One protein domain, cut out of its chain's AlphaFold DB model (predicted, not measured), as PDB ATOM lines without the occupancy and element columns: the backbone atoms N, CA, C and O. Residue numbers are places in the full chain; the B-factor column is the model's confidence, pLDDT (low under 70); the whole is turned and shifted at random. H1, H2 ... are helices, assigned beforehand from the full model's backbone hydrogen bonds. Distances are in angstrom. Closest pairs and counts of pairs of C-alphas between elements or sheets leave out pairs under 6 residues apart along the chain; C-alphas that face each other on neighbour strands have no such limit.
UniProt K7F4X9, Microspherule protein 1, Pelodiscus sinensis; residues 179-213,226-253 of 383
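Overview. This is residues 179 to 213 and 226 to 253 of the 383 residues of the protein "Microspherule protein 1" of Pelodiscus sinensis (UniProt K7F4X9). One helix, H1, runs through the middle of this small helical domain, with a shorter helix set across it near each end, H3 at its first residues and H2 at its last turns. H4 packs on H1 between them at a slant, making a corner with H3 through a tight link, and the unnamed stretch after H2 folds back past H1 before the cut. The printed part has 63 residues with four named helices, in the order H1, H2, H3, H4, and no named strand; the class is all helix. The whole is compact, with a radius of gyration of the C-alphas of 11.4 A and a rounded outline of 27 by 27 by 19 A.

Along the chain. The printed part begins at Arg 179. H1 is residues 182 to 195, 19.9 A from C-alpha 182 at (3.821, -26.068, 109.933) to C-alpha 195 at (10.735, -44.699, 108.211). H2 follows at residues 198 to 204, 9.9 A long. After the cut come H3, residues 229 to 236, 10.5 A long, and H4, residues 241 to 248, 10.3 A long, which ends with C-alpha 248 at (13.193, -33.732, 115.929).

Arrangement. H1 is the hub and touches the three other helices. H1 and H2 touch, their closest C-alphas being those of Ala 191 and Val 201, 6.1 A apart. Their lines are only just about perpendicular, at 71 degrees. With residues 182 to 186 alone, H1 touches H3; the closest C-alphas, those of Pro 182 and Met 236, are 4.9 A apart, and the lines are about perpendicular at 79 degrees. H1 and H4 touch with the C-alphas of Leu 187 and Ile 247 closest, at 5.9 A. They run the same way at a steep tilt of 41 degrees. The helix packing is mostly crossed: 0 of these 3 pairs are at a shallow tilt. H2 is apart from H3 and from H4, and H3 and H4 are apart too. In H1, H2, H3 and H4 every O i to N i+4 pair is within hydrogen-bond range.

Size, cuts and confidence. The two C-alphas farthest apart, those of Arg 226 and Phe 253, are 30.2 A apart. Residues 214 to 225 are not printed, and C-alphas 213 and 226 are 18.5 A apart across this cut, which lies in the link from H2 to H3. The links H1 to H2 and H3 to H4 are tight. The mean pLDDT of the printed part is 74.8; 13 residues are under 70, namely residue 180, residues 208 to 213, residues 226 to 230 and residue 232.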
ATOM      1  N   ARG A 179      -6.853 -27.472 111.594       71.75
ATOM      2  CA  ARG A 179      -5.837 -26.853 110.741       71.75
ATOM      3  C   ARG A 179      -4.475 -27.469 111.048       71.75
ATOM      4  O   ARG A 179      -3.987 -27.340 112.164       71.75
ATOM      5  N   TRP A 180      -3.870 -28.102 110.043       69.75
ATOM      6  CA  TRP A 180      -2.468 -28.521 110.103       69.75
ATOM      7  C   TRP A 180      -1.571 -27.314 110.379       69.75
ATOM      8  O   TRP A 180      -1.747 -26.252 109.770       69.75
ATOM      9  N   LYS A 181      -0.641 -27.470 111.321       82.56
ATOM     10  CA  LYS A 181       0.381 -26.470 111.631       82.56
ATOM     11  C   LYS A 181       1.647 -26.788 110.830       82.56
ATOM     12  O   LYS A 181       1.923 -27.966 110.625       82.56
ATOM     13  N   PRO A 182       2.509 -25.800 110.532       81.06
ATOM     14  CA  PRO A 182       3.821 -26.068 109.933       81.06
ATOM     15  C   PRO A 182       4.684 -27.030 110.769       81.06
ATOM     16  O   PRO A 182       5.548 -27.714 110.237       81.06
ATOM     17  N   ALA A 183       4.432 -27.111 112.080       82.50
ATOM     18  CA  ALA A 183       5.033 -28.110 112.960       82.50
ATOM     19  C   ALA A 183       4.553 -29.547 112.670       82.50
ATOM     20  O   ALA A 183       5.361 -30.468 112.722       82.50
ATOM     21  N   ASP A 184       3.269 -29.736 112.338       85.81
ATOM     22  CA  ASP A 184       2.723 -31.028 111.903       85.81
ATOM     23  C   ASP A 184       3.263 -31.398 110.511       85.81
ATOM     24  O   ASP A 184       3.675 -32.536 110.304       85.81
ATOM     25  N   ASP A 185       3.320 -30.429 109.583       85.62
ATOM     26  CA  ASP A 185       3.885 -30.611 108.236       85.62
ATOM     27  C   ASP A 185       5.351 -31.089 108.307       85.62
ATOM     28  O   ASP A 185       5.712 -32.091 107.687       85.62
ATOM     29  N   LEU A 186       6.190 -30.417 109.108       83.19
ATOM     30  CA  LEU A 186       7.612 -30.748 109.270       83.19
ATOM     31  C   LEU A 186       7.807 -32.104 109.967       83.19
ATOM     32  O   LEU A 186       8.654 -32.896 109.555       83.19
ATOM     33  N   LEU A 187       6.992 -32.395 110.985       84.31
ATOM     34  CA  LEU A 187       6.989 -33.676 111.692       84.31
ATOM     35  C   LEU A 187       6.598 -34.839 110.763       84.31
ATOM     36  O   LEU A 187       7.266 -35.871 110.775       84.31
ATOM     37  N   LEU A 188       5.576 -34.663 109.915       85.56
ATOM     38  CA  LEU A 188       5.170 -35.667 108.926       85.56
ATOM     39  C   LEU A 188       6.284 -35.919 107.908       85.56
ATOM     40  O   LEU A 188       6.607 -37.072 107.635       85.56
ATOM     41  N   ILE A 189       6.869 -34.853 107.355       84.56
ATOM     42  CA  ILE A 189       7.925 -34.957 106.342       84.56
ATOM     43  C   ILE A 189       9.138 -35.697 106.911       84.56
ATOM     44  O   ILE A 189       9.597 -36.655 106.292       84.56
ATOM     45  N   ASN A 190       9.614 -35.324 108.102       84.31
ATOM     46  CA  ASN A 190      10.753 -36.003 108.721       84.31
ATOM     47  C   ASN A 190      10.442 -37.481 109.020       84.31
ATOM     48  O   ASN A 190      11.260 -38.345 108.712       84.31
ATOM     49  N   ALA A 191       9.255 -37.791 109.554       82.25
ATOM     50  CA  ALA A 191       8.891 -39.161 109.924       82.25
ATOM     51  C   ALA A 191       8.742 -40.082 108.702       82.25
ATOM     52  O   ALA A 191       9.186 -41.233 108.729       82.25
ATOM     53  N   VAL A 192       8.175 -39.565 107.607       83.81
ATOM     54  CA  VAL A 192       8.083 -40.286 106.329       83.81
ATOM     55  C   VAL A 192       9.464 -40.465 105.696       83.81
ATOM     56  O   VAL A 192       9.740 -41.545 105.186       83.81
ATOM     57  N   LEU A 193      10.364 -39.477 105.777       82.12
ATOM     58  CA  LEU A 193      11.739 -39.615 105.275       82.12
ATOM     59  C   LEU A 193      12.571 -40.641 106.068       82.12
ATOM     60  O   LEU A 193      13.388 -41.339 105.471       82.12
ATOM     61  N   GLN A 194      12.372 -40.753 107.388       78.19
ATOM     62  CA  GLN A 194      13.144 -41.664 108.247       78.19
ATOM     63  C   GLN A 194      12.648 -43.118 108.218       78.19
ATOM     64  O   GLN A 194      13.471 -44.037 108.200       78.19
ATOM     65  N   THR A 195      11.328 -43.343 108.186       76.00
ATOM     66  CA  THR A 195      10.735 -44.699 108.211       76.00
ATOM     67  C   THR A 195      10.359 -45.234 106.831       76.00
ATOM     68  O   THR A 195      10.350 -46.447 106.632       76.00
ATOM     69  N   ASN A 196      10.054 -44.345 105.878       74.62
ATOM     70  CA  ASN A 196       9.482 -44.649 104.560       74.62
ATOM     71  C   ASN A 196       8.151 -45.438 104.594       74.62
ATOM     72  O   ASN A 196       7.699 -45.917 103.555       74.62
ATOM     73  N   ASP A 197       7.477 -45.508 105.753       80.56
ATOM     74  CA  ASP A 197       6.158 -46.132 105.913       80.56
ATOM     75  C   ASP A 197       5.138 -45.191 106.576       80.56
ATOM     76  O   ASP A 197       5.282 -44.752 107.717       80.56
ATOM     77  N   LEU A 198       4.035 -44.943 105.871       80.75
ATOM     78  CA  LEU A 198       2.926 -44.118 106.345       80.75
ATOM     79  C   LEU A 198       2.125 -44.764 107.487       80.75
ATOM     80  O   LEU A 198       1.501 -44.024 108.249       80.75
ATOM     81  N   THR A 199       2.122 -46.097 107.640       73.38
ATOM     82  CA  THR A 199       1.408 -46.745 108.755       73.38
ATOM     83  C   THR A 199       2.168 -46.666 110.075       73.38
ATOM     84  O   THR A 199       1.574 -46.268 111.077       73.38
ATOM     85  N   SER A 200       3.482 -46.903 110.083       74.31
ATOM     86  CA  SER A 200       4.349 -46.640 111.235       74.31
ATOM     87  C   SER A 200       4.254 -45.181 111.682       74.31
ATOM     88  O   SER A 200       4.085 -44.925 112.874       74.31
ATOM     89  N   VAL A 201       4.264 -44.220 110.748       79.56
ATOM     90  CA  VAL A 201       4.084 -42.797 111.085       79.56
ATOM     91  C   VAL A 201       2.701 -42.518 111.683       79.56
ATOM     92  O   VAL A 201       2.604 -41.767 112.650       79.56
ATOM     93  N   HIS A 202       1.630 -43.129 111.166       75.69
ATOM     94  CA  HIS A 202       0.274 -42.920 111.695       75.69
ATOM     95  C   HIS A 202       0.084 -43.448 113.123       75.69
ATOM     96  O   HIS A 202      -0.640 -42.834 113.907       75.69
ATOM     97  N   LEU A 203       0.738 -44.560 113.463       75.94
ATOM     98  CA  LEU A 203       0.666 -45.174 114.792       75.94
ATOM     99  C   LEU A 203       1.627 -44.515 115.793       75.94
ATOM    100  O   LEU A 203       1.255 -44.291 116.945       75.94
ATOM    101  N   GLY A 204       2.847 -44.191 115.360       70.62
ATOM    102  CA  GLY A 204       3.901 -43.656 116.223       70.62
ATOM    103  C   GLY A 204       3.831 -42.147 116.479       70.62
ATOM    104  O   GLY A 204       4.366 -41.683 117.484       70.62
ATOM    105  N   VAL A 205       3.174 -41.362 115.614       77.31
ATOM    106  CA  VAL A 205       3.240 -39.888 115.650       77.31
ATOM    107  C   VAL A 205       1.868 -39.241 115.873       77.31
ATOM    108  O   VAL A 205       0.939 -39.379 115.076       77.31
ATOM    109  N   LYS A 206       1.741 -38.458 116.953       75.69
ATOM    110  CA  LYS A 206       0.516 -37.712 117.299       75.69
ATOM    111  C   LYS A 206       0.553 -36.273 116.768       75.69
ATOM    112  O   LYS A 206       1.118 -35.383 117.398       75.69
ATOM    113  N   PHE A 207      -0.109 -36.059 115.634       78.25
ATOM    114  CA  PHE A 207      -0.342 -34.743 115.023       78.25
ATOM    115  C   PHE A 207      -1.434 -33.933 115.746       78.25
ATOM    116  O   PHE A 207      -2.330 -34.496 116.376       78.25
ATOM    117  N   SER A 208      -1.412 -32.603 115.607       66.25
ATOM    118  CA  SER A 208      -2.398 -31.699 116.226       66.25
ATOM    119  C   SER A 208      -3.788 -31.721 115.564       66.25
ATOM    120  O   SER A 208      -4.765 -31.231 116.133       66.25
ATOM    121  N   CYS A 209      -3.894 -32.352 114.392       61.16
ATOM    122  CA  CYS A 209      -5.132 -32.665 113.682       61.16
ATOM    123  C   CYS A 209      -5.207 -34.180 113.414       61.16
ATOM    124  O   CYS A 209      -4.180 -34.825 113.208       61.16
ATOM    125  N   ARG A 210      -6.413 -34.770 113.388       49.34
ATOM    126  CA  ARG A 210      -6.590 -36.211 113.126       49.34
ATOM    127  C   ARG A 210      -6.115 -36.573 111.712       49.34
ATOM    128  O   ARG A 210      -6.808 -36.300 110.734       49.34
ATOM    129  N   PHE A 211      -4.969 -37.245 111.614       46.94
ATOM    130  CA  PHE A 211      -4.509 -37.880 110.380       46.94
ATOM    131  C   PHE A 211      -5.478 -39.018 110.017       46.94
ATOM    132  O   PHE A 211      -5.646 -39.973 110.778       46.94
ATOM    133  N   CYS A 212      -6.153 -38.905 108.870       41.00
ATOM    134  CA  CYS A 212      -7.096 -39.913 108.391       41.00
ATOM    135  C   CYS A 212      -6.396 -40.837 107.388       41.00
ATOM    136  O   CYS A 212      -6.204 -40.464 106.233       41.00
ATOM    137  N   GLY A 213      -6.042 -42.050 107.822       51.59
ATOM    138  CA  GLY A 213      -5.374 -43.077 107.010       51.59
ATOM    139  C   GLY A 213      -6.237 -43.711 105.908       51.59
ATOM    140  O   GLY A 213      -6.167 -44.918 105.697       51.59
ATOM    141  N   ARG A 226      -5.160 -27.108 100.613       45.62
ATOM    142  CA  ARG A 226      -5.241 -26.117  99.519       45.62
ATOM    143  C   ARG A 226      -4.477 -24.818  99.828       45.62
ATOM    144  O   ARG A 226      -4.724 -23.787  99.207       45.62
ATOM    145  N   SER A 227      -3.535 -24.865 100.767       47.78
ATOM    146  CA  SER A 227      -2.333 -24.025 100.722       47.78
ATOM    147  C   SER A 227      -1.405 -24.540  99.613       47.78
ATOM    148  O   SER A 227      -1.386 -25.733  99.314       47.78
ATOM    149  N   SER A 228      -0.633 -23.658  98.974       58.50
ATOM    150  CA  SER A 228       0.399 -24.113  98.034       58.50
ATOM    151  C   SER A 228       1.557 -24.766  98.807       58.50
ATOM    152  O   SER A 228       1.895 -24.294  99.898       58.50
ATOM    153  N   PRO A 229       2.230 -25.799  98.260       66.38
ATOM    154  CA  PRO A 229       3.357 -26.436  98.945       66.38
ATOM    155  C   PRO A 229       4.502 -25.444  99.197       66.38
ATOM    156  O   PRO A 229       5.192 -25.538 100.205       66.38
ATOM    157  N   ARG A 230       4.652 -24.421  98.340       69.44
ATOM    158  CA  ARG A 230       5.601 -23.316  98.547       69.44
ATOM    159  C   ARG A 230       5.313 -22.532  99.834       69.44
ATOM    160  O   ARG A 230       6.252 -22.223 100.559       69.44
ATOM    161  N   LEU A 231       4.042 -22.256 100.143       70.19
ATOM    162  CA  LEU A 231       3.650 -21.531 101.357       70.19
ATOM    163  C   LEU A 231       3.843 -22.384 102.621       70.19
ATOM    164  O   LEU A 231       4.316 -21.865 103.628       70.19
ATOM    165  N   ALA A 232       3.551 -23.688 102.559       67.31
ATOM    166  CA  ALA A 232       3.856 -24.618 103.651       67.31
ATOM    167  C   ALA A 232       5.375 -24.695 103.907       67.31
ATOM    168  O   ALA A 232       5.827 -24.478 105.029       67.31
ATOM    169  N   CYS A 233       6.181 -24.878 102.856       75.31
ATOM    170  CA  CYS A 233       7.644 -24.870 102.948       75.31
ATOM    171  C   CYS A 233       8.225 -23.545 103.463       75.31
ATOM    172  O   CYS A 233       9.236 -23.563 104.162       75.31
ATOM    173  N   GLN A 234       7.604 -22.406 103.151       78.62
ATOM    174  CA  GLN A 234       8.003 -21.111 103.703       78.62
ATOM    175  C   GLN A 234       7.662 -21.003 105.196       78.62
ATOM    176  O   GLN A 234       8.511 -20.582 105.976       78.62
ATOM    177  N   ALA A 235       6.467 -21.436 105.609       75.25
ATOM    178  CA  ALA A 235       6.043 -21.405 107.007       75.25
ATOM    179  C   ALA A 235       6.856 -22.370 107.895       75.25
ATOM    180  O   ALA A 235       7.217 -22.013 109.012       75.25
ATOM    181  N   MET A 236       7.218 -23.555 107.387       79.44
ATOM    182  CA  MET A 236       8.122 -24.492 108.073       79.44
ATOM    183  C   MET A 236       9.506 -23.879 108.332       79.44
ATOM    184  O   MET A 236      10.065 -24.046 109.412       79.44
ATOM    185  N   ARG A 237      10.040 -23.114 107.369       78.06
ATOM    186  CA  ARG A 237      11.325 -22.395 107.489       78.06
ATOM    187  C   ARG A 237      11.273 -21.168 108.410       78.06
ATOM    188  O   ARG A 237      12.311 -20.563 108.645       78.06
ATOM    189  N   GLN A 238      10.092 -20.794 108.904       82.62
ATOM    190  CA  GLN A 238       9.872 -19.678 109.834       82.62
ATOM    191  C   GLN A 238       9.569 -20.151 111.269       82.62
ATOM    192  O   GLN A 238       9.237 -19.335 112.128       82.62
ATOM    193  N   LEU A 239       9.676 -21.455 111.548       79.88
ATOM    194  CA  LEU A 239       9.582 -22.000 112.905       79.88
ATOM    195  C   LEU A 239      10.833 -21.658 113.733       79.88
ATOM    196  O   LEU A 239      11.949 -21.655 113.217       79.88
ATOM    197  N   HIS A 240      10.647 -21.420 115.035       77.25
ATOM    198  CA  HIS A 240      11.747 -21.223 115.988       77.25
ATOM    199  C   HIS A 240      12.633 -22.488 116.044       77.25
ATOM    200  O   HIS A 240      12.071 -23.587 116.074       77.25
ATOM    201  N   PRO A 241      13.981 -22.397 116.088       81.12
ATOM    202  CA  PRO A 241      14.862 -23.573 116.121       81.12
ATOM    203  C   PRO A 241      14.561 -24.531 117.282       81.12
ATOM    204  O   PRO A 241      14.588 -25.743 117.100       81.12
ATOM    205  N   GLU A 242      14.164 -24.008 118.441       82.50
ATOM    206  CA  GLU A 242      13.671 -24.791 119.584       82.50
ATOM    207  C   GLU A 242      12.446 -25.656 119.229       82.50
ATOM    208  O   GLU A 242      12.371 -26.825 119.599       82.50
ATOM    209  N   ALA A 243      11.500 -25.114 118.453       79.19
ATOM    210  CA  ALA A 243      10.338 -25.862 117.984       79.19
ATOM    211  C   ALA A 243      10.738 -26.938 116.962       79.19
ATOM    212  O   ALA A 243      10.121 -27.999 116.933       79.19
ATOM    213  N   ILE A 244      11.787 -26.700 116.164       80.69
ATOM    214  CA  ILE A 244      12.360 -27.704 115.256       80.69
ATOM    215  C   ILE A 244      13.035 -28.824 116.062       80.69
ATOM    216  O   ILE A 244      12.760 -29.992 115.798       80.69
ATOM    217  N   ALA A 245      13.814 -28.505 117.100       82.31
ATOM    218  CA  ALA A 245      14.399 -29.494 118.011       82.31
ATOM    219  C   ALA A 245      13.317 -30.309 118.754       82.31
ATOM    220  O   ALA A 245      13.389 -31.535 118.832       82.31
ATOM    221  N   ALA A 246      12.248 -29.649 119.213       81.50
ATOM    222  CA  ALA A 246      11.086 -30.277 119.845       81.50
ATOM    223  C   ALA A 246      10.158 -31.034 118.868       81.50
ATOM    224  O   ALA A 246       9.187 -31.658 119.312       81.50
ATOM    225  N   ILE A 247      10.422 -30.968 117.559       82.44
ATOM    226  CA  ILE A 247       9.860 -31.858 116.533       82.44
ATOM    227  C   ILE A 247      10.831 -33.012 116.268       82.44
ATOM    228  O   ILE A 247      10.393 -34.157 116.245       82.44
ATOM    229  N   GLN A 248      12.132 -32.735 116.130       81.69
ATOM    230  CA  GLN A 248      13.193 -33.732 115.929       81.69
ATOM    231  C   GLN A 248      13.205 -34.801 117.032       81.69
ATOM    232  O   GLN A 248      13.301 -35.983 116.726       81.69
ATOM    233  N   SER A 249      12.984 -34.421 118.294       77.50
ATOM    234  CA  SER A 249      12.855 -35.354 119.427       77.50
ATOM    235  C   SER A 249      11.559 -36.185 119.458       77.50
ATOM    236  O   SER A 249      11.360 -36.969 120.383       77.50
ATOM    237  N   LYS A 250      10.664 -36.009 118.474       77.88
ATOM    238  CA  LYS A 250       9.385 -36.732 118.324       77.88
ATOM    239  C   LYS A 250       9.269 -37.485 116.998       77.88
ATOM    240  O   LYS A 250       8.213 -38.053 116.719       77.88
ATOM    241  N   VAL A 251      10.306 -37.451 116.164       82.31
ATOM    242  CA  VAL A 251      10.339 -38.242 114.934       82.31
ATOM    243  C   VAL A 251      10.752 -39.675 115.275       82.31
ATOM    244  O   VAL A 251      11.438 -39.914 116.267       82.31
ATOM    245  N   LEU A 252      10.276 -40.639 114.491       76.25
ATOM    246  CA  LEU A 252      10.554 -42.055 114.703       76.25
ATOM    247  C   LEU A 252      11.982 -42.380 114.256       76.25
ATOM    248  O   LEU A 252      12.335 -42.102 113.110       76.25
ATOM    249  N   PHE A 253      12.763 -42.991 115.150       75.94
ATOM    250  CA  PHE A 253      14.119 -43.452 114.854       75.94
ATOM    251  C   PHE A 253      14.147 -44.315 113.589       75.94
ATOM    252  O   PHE A 253      13.269 -45.147 113.351       75.94
TER     253      PHE A 253